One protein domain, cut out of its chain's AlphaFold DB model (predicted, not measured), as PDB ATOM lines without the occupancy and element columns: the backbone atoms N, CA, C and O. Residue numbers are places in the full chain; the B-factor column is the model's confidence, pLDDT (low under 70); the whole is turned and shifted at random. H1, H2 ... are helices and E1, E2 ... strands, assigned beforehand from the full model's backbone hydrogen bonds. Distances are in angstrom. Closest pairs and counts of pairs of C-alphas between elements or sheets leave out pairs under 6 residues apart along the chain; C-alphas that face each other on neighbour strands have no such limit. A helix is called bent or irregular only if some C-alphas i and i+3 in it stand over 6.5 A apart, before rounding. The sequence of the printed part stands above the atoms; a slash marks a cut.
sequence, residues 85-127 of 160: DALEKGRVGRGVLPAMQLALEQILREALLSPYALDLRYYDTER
ATOM      1  N   ASP A  85     -25.662 -38.067  -1.518       86.88
ATOM      2  CA  ASP A  85     -25.589 -39.408  -2.118       86.88
ATOM      3  C   ASP A  85     -24.907 -40.438  -1.208       86.88
ATOM      4  O   ASP A  85     -25.086 -41.636  -1.412       86.88
ATOM      5  N   ALA A  86     -24.186 -39.984  -0.178       86.19
ATOM      6  CA  ALA A  86     -23.521 -40.858   0.784       86.19
ATOM      7  C   ALA A  86     -24.505 -41.552   1.743       86.19
ATOM      8  O   ALA A  86     -24.189 -42.599   2.306       86.19
ATOM      9  N   LEU A  87     -25.703 -40.987   1.930       84.38
ATOM     10  CA  LEU A  87     -26.725 -41.528   2.822       84.38
ATOM     11  C   LEU A  87     -27.821 -42.233   2.022       84.38
ATOM     12  O   LEU A  87     -28.427 -41.644   1.127       84.38
ATOM     13  N   GLU A  88     -28.191 -43.447   2.434       86.00
ATOM     14  CA  GLU A  88     -29.362 -44.158   1.884       86.00
ATOM     15  C   GLU A  88     -30.642 -43.309   1.990       86.00
ATOM     16  O   GLU A  88     -31.455 -43.243   1.065       86.00
ATOM     17  N   LYS A  89     -30.783 -42.566   3.097       86.44
ATOM     18  CA  LYS A  89     -31.898 -41.634   3.327       86.44
ATOM     19  C   LYS A  89     -31.890 -40.446   2.356       86.44
ATOM     20  O   LYS A  89     -32.945 -39.864   2.126       86.44
ATOM     21  N   GLY A  90     -30.754 -40.133   1.729       89.56
ATOM     22  CA  GLY A  90     -30.633 -39.087   0.713       89.56
ATOM     23  C   GLY A  90     -31.495 -39.337  -0.525       89.56
ATOM     24  O   GLY A  90     -32.024 -38.406  -1.128       89.56
ATOM     25  N   ARG A  91     -31.743 -40.612  -0.857       92.00
ATOM     26  CA  ARG A  91     -32.662 -40.988  -1.943       92.00
ATOM     27  C   ARG A  91     -34.087 -40.495  -1.694       92.00
ATOM     28  O   ARG A  91     -34.797 -40.198  -2.650       92.00
ATOM     29  N   VAL A  92     -34.497 -40.388  -0.429       90.94
ATOM     30  CA  VAL A  92     -35.823 -39.887  -0.048       90.94
ATOM     31  C   VAL A  92     -35.911 -38.381  -0.280       90.94
ATOM     32  O   VAL A  92     -36.840 -37.938  -0.948       90.94
ATOM     33  N   GLY A  93     -34.931 -37.602   0.197       91.38
ATOM     34  CA  GLY A  93     -34.908 -36.151  -0.025       91.38
ATOM     35  C   GLY A  93     -34.815 -35.798  -1.510       91.38
ATOM     36  O   GLY A  93     -35.605 -35.001  -2.007       91.38
ATOM     37  N   ARG A  94     -33.958 -36.484  -2.276       93.69
ATOM     38  CA  ARG A  94     -33.891 -36.304  -3.738       93.69
ATOM     39  C   ARG A  94     -35.175 -36.736  -4.452       93.69
ATOM     40  O   ARG A  94     -35.564 -36.111  -5.433       93.69
ATOM     41  N   GLY A  95     -35.846 -37.776  -3.959       94.94
ATOM     42  CA  GLY A  95     -37.099 -38.277  -4.525       94.94
ATOM     43  C   GLY A  95     -38.280 -37.312  -4.385       94.94
ATOM     44  O   GLY A  95     -39.188 -37.356  -5.213       94.94
ATOM     45  N   VAL A  96     -38.272 -36.425  -3.382       96.12
ATOM     46  CA  VAL A  96     -39.356 -35.448  -3.169       96.12
ATOM     47  C   VAL A  96     -39.155 -34.133  -3.922       96.12
ATOM     48  O   VAL A  96     -40.144 -33.466  -4.225       96.12
ATOM     49  N   LEU A  97     -37.919 -33.774  -4.289       94.50
ATOM     50  CA  LEU A  97     -37.620 -32.516  -4.987       94.50
ATOM     51  C   LEU A  97     -38.450 -32.290  -6.268       94.50
ATOM     52  O   LEU A  97     -38.949 -31.176  -6.433       94.50
ATOM     53  N   PRO A  98     -38.693 -33.295  -7.139       95.12
ATOM     54  CA  PRO A  98     -39.541 -33.096  -8.315       95.12
ATOM     55  C   PRO A  98     -40.983 -32.715  -7.958       95.12
ATOM     56  O   PRO A  98     -41.575 -31.849  -8.596       95.12
ATOM     57  N   ALA A  99     -41.549 -33.327  -6.913       95.50
ATOM     58  CA  ALA A  99     -42.896 -33.001  -6.450       95.50
ATOM     59  C   ALA A  99     -42.952 -31.595  -5.837       95.50
ATOM     60  O   ALA A  99     -43.896 -30.844  -6.081       95.50
ATOM     61  N   MET A 100     -41.916 -31.216  -5.085       95.50
ATOM     62  CA  MET A 100     -41.801 -29.873  -4.521       95.50
ATOM     63  C   MET A 100     -41.702 -28.803  -5.605       95.50
ATOM     64  O   MET A 100     -42.343 -27.762  -5.486       95.50
ATOM     65  N   GLN A 101     -40.947 -29.067  -6.672       93.50
ATOM     66  CA  GLN A 101     -40.837 -28.153  -7.803       93.50
ATOM     67  C   GLN A 101     -42.200 -27.912  -8.466       93.50
ATOM     68  O   GLN A 101     -42.580 -26.762  -8.669       93.50
ATOM     69  N   LEU A 102     -42.970 -28.974  -8.728       96.00
ATOM     70  CA  LEU A 102     -44.314 -28.838  -9.301       96.00
ATOM     71  C   LEU A 102     -45.256 -28.043  -8.387       96.00
ATOM     72  O   LEU A 102     -46.019 -27.206  -8.866       96.00
ATOM     73  N   ALA A 103     -45.180 -28.263  -7.073       93.50
ATOM     74  CA  ALA A 103     -45.975 -27.511  -6.106       93.50
ATOM     75  C   ALA A 103     -45.606 -26.016  -6.096       93.50
ATOM     76  O   ALA A 103     -46.491 -25.164  -6.136       93.50
ATOM     77  N   LEU A 104     -44.309 -25.691  -6.098       92.50
ATOM     78  CA  LEU A 104     -43.810 -24.315  -6.187       92.50
ATOM     79  C   LEU A 104     -44.289 -23.620  -7.465       92.50
ATOM     80  O   LEU A 104     -44.794 -22.500  -7.405       92.50
ATOM     81  N   GLU A 105     -44.178 -24.289  -8.612       91.88
ATOM     82  CA  GLU A 105     -44.634 -23.754  -9.897       91.88
ATOM     83  C   GLU A 105     -46.139 -23.467  -9.894       91.88
ATOM     84  O   GLU A 105     -46.569 -22.428 -10.402       91.88
ATOM     85  N   GLN A 106     -46.942 -24.350  -9.294       94.06
ATOM     86  CA  GLN A 106     -48.382 -24.142  -9.174       94.06
ATOM     87  C   GLN A 106     -48.711 -22.941  -8.276       94.06
ATOM     88  O   GLN A 106     -49.488 -22.076  -8.677       94.06
ATOM     89  N   ILE A 107     -48.078 -22.843  -7.103       90.56
ATOM     90  CA  ILE A 107     -48.284 -21.738  -6.154       90.56
ATOM     91  C   ILE A 107     -47.951 -20.387  -6.799       90.56
ATOM     92  O   ILE A 107     -48.697 -19.417  -6.643       90.56
ATOM     93  N   LEU A 108     -46.841 -20.328  -7.538       87.75
ATOM     94  CA  LEU A 108     -46.408 -19.113  -8.227       87.75
ATOM     95  C   LEU A 108     -47.324 -18.764  -9.408       87.75
ATOM     96  O   LEU A 108     -47.571 -17.585  -9.651       87.75
ATOM     97  N   ARG A 109     -47.861 -19.763 -10.121       90.19
ATOM     98  CA  ARG A 109     -48.789 -19.551 -11.243       90.19
ATOM     99  C   ARG A 109     -50.150 -19.029 -10.788       90.19
ATOM    100  O   ARG A 109     -50.716 -18.167 -11.450       90.19
ATOM    101  N   GLU A 110     -50.671 -19.549  -9.682       92.19
ATOM    102  CA  GLU A 110     -51.966 -19.142  -9.121       92.19
ATOM    103  C   GLU A 110     -51.877 -17.847  -8.295       92.19
ATOM    104  O   GLU A 110     -52.896 -17.347  -7.824       92.19
ATOM    105  N   ALA A 111     -50.671 -17.285  -8.133       83.50
ATOM    106  CA  ALA A 111     -50.406 -16.074  -7.357       83.50
ATOM    107  C   ALA A 111     -51.003 -16.116  -5.934       83.50
ATOM    108  O   ALA A 111     -51.357 -15.079  -5.371       83.50
ATOM    109  N   LEU A 112     -51.071 -17.310  -5.329       85.19
ATOM    110  CA  LEU A 112     -51.708 -17.543  -4.021       85.19
ATOM    111  C   LEU A 112     -51.085 -16.725  -2.890       85.19
ATOM    112  O   LEU A 112     -51.717 -16.486  -1.865       85.19
ATOM    113  N   LEU A 113     -49.830 -16.324  -3.070       85.94
ATOM    114  CA  LEU A 113     -49.055 -15.600  -2.075       85.94
ATOM    115  C   LEU A 113     -48.946 -14.108  -2.381       85.94
ATOM    116  O   LEU A 113     -48.236 -13.421  -1.661       85.94
ATOM    117  N   SER A 114     -49.649 -13.584  -3.393       84.19
ATOM    118  CA  SER A 114     -49.659 -12.145  -3.689       84.19
ATOM    119  C   SER A 114     -50.041 -11.328  -2.441       84.19
ATOM    120  O   SER A 114     -51.062 -11.633  -1.819       84.19
ATOM    121  N   PRO A 115     -49.271 -10.287  -2.056       87.12
ATOM    122  CA  PRO A 115     -48.187  -9.618  -2.795       87.12
ATOM    123  C   PRO A 115     -46.760 -10.125  -2.486       87.12
ATOM    124  O   PRO A 115     -45.789  -9.461  -2.834       87.12
ATOM    125  N   TYR A 116     -46.609 -11.245  -1.787       88.12
ATOM    126  CA  TYR A 116     -45.328 -11.802  -1.359       88.12
ATOM    127  C   TYR A 116     -44.679 -12.703  -2.419       88.12
ATOM    128  O   TYR A 116     -45.355 -13.358  -3.212       88.12
ATOM    129  N   ALA A 117     -43.346 -12.787  -2.383       87.50
ATOM    130  CA  ALA A 117     -42.568 -13.731  -3.185       87.50
ATOM    131  C   ALA A 117     -42.114 -14.912  -2.316       87.50
ATOM    132  O   ALA A 117     -41.560 -14.699  -1.246       87.50
ATOM    133  N   LEU A 118     -42.324 -16.154  -2.745       90.19
ATOM    134  CA  LEU A 118     -41.889 -17.334  -1.988       90.19
ATOM    135  C   LEU A 118     -40.426 -17.680  -2.317       90.19
ATOM    136  O   LEU A 118     -40.113 -17.919  -3.480       90.19
ATOM    137  N   ASP A 119     -39.557 -17.748  -1.303       90.56
ATOM    138  CA  ASP A 119     -38.149 -18.169  -1.422       90.56
ATOM    139  C   ASP A 119     -37.912 -19.425  -0.570       90.56
ATOM    140  O   ASP A 119     -37.817 -19.355   0.654       90.56
ATOM    141  N   LEU A 120     -37.848 -20.600  -1.198       92.94
ATOM    142  CA  LEU A 120     -37.585 -21.860  -0.501       92.94
ATOM    143  C   LEU A 120     -36.120 -22.269  -0.676       92.94
ATOM    144  O   LEU A 120     -35.651 -22.475  -1.794       92.94
ATOM    145  N   ARG A 121     -35.416 -22.444   0.445       94.06
ATOM    146  CA  ARG A 121     -33.993 -22.802   0.480       94.06
ATOM    147  C   ARG A 121     -33.793 -24.161   1.115       94.06
ATOM    148  O   ARG A 121     -34.244 -24.386   2.235       94.06
ATOM    149  N   TYR A 122     -33.085 -25.042   0.422       93.94
ATOM    150  CA  TYR A 122     -32.786 -26.380   0.913       93.94
ATOM    151  C   TYR A 122     -31.411 -26.435   1.566       93.94
ATOM    152  O   TYR A 122     -30.441 -25.919   1.011       93.94
ATOM    153  N   TYR A 123     -31.334 -27.094   2.716       93.06
ATOM    154  CA  TYR A 123     -30.085 -27.393   3.405       93.06
ATOM    155  C   TYR A 123     -30.003 -28.897   3.629       93.06
ATOM    156  O   TYR A 123     -30.963 -29.519   4.101       93.06
ATOM    157  N   ASP A 124     -28.857 -29.465   3.262       92.69
ATOM    158  CA  ASP A 124     -28.590 -30.879   3.472       92.69
ATOM    159  C   ASP A 124     -28.392 -31.150   4.962       92.69
ATOM    160  O   ASP A 124     -27.721 -30.401   5.673       92.69
ATOM    161  N   THR A 125     -28.994 -32.230   5.440       89.12
ATOM    162  CA  THR A 125     -28.857 -32.690   6.821       89.12
ATOM    163  C   THR A 125     -27.859 -33.835   6.900       89.12
ATOM    164  O   THR A 125     -28.147 -34.828   7.573       89.12
ATOM    165  N   GLU A 126     -26.750 -33.754   6.157       76.12
ATOM    166  CA  GLU A 126     -25.719 -34.789   6.130       76.12
ATOM    167  C   GLU A 126     -25.326 -35.152   7.564       76.12
ATOM    168  O   GLU A 126     -24.758 -34.376   8.327       76.12
ATOM    169  N   ARG A 127     -25.777 -36.331   7.983       66.25
ATOM    170  CA  ARG A 127     -25.504 -36.876   9.298       66.25
ATOM    171  C   ARG A 127     -24.523 -37.997   9.052       66.25
ATOM    172  O   ARG A 127     -24.933 -39.107   8.722       66.25
TER     173      ARG A 127
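This is residues 85 to 127 of the 160 residues of an uncharacterized protein of Paroedura picta (UniProt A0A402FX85). A long, kinked helix, H1, and an extended strand, E1, form a narrow U: the chain turns beyond H1 and E1 folds back beside it with a gap between. The turn, residues 109 to 116, stands free at one end. The 43 printed residues hold H1 then E1, a mixed class. The whole is only just loose, close to extended, with a radius of gyration of the C-alphas of 13.5 A, and only just a rod, spanning 39 by 16 by 9 A.

H1, residues 90 to 109, begins at C-alpha 90 (-30.633, -39.087, 0.713) and is 29.2 A long. It has a kink of 31 degrees near residue 99 and is only just irregular: C-alphas 95 and 98 are 6.9 A apart. E1, residues 117 to 124, is 23.1 A long and ends at C-alpha 124 (-28.590, -30.879, 3.472).

The closest C-alphas of H1 and E1, those of Leu 108 and Leu 118, are 7.9 A apart; the centres are 11.3 A apart. E1 pairs with no named strand. In H1, 14 of 16 O i to N i+4 pairs are within hydrogen-bond range.

The C-alphas farthest apart, of Ala 86 and Pro 115, are 40.0 A apart. The printed part has no cut, and the link from H1 to E1 is short. Mean pLDDT of the printed part is 89.8; residue 127 is under 70.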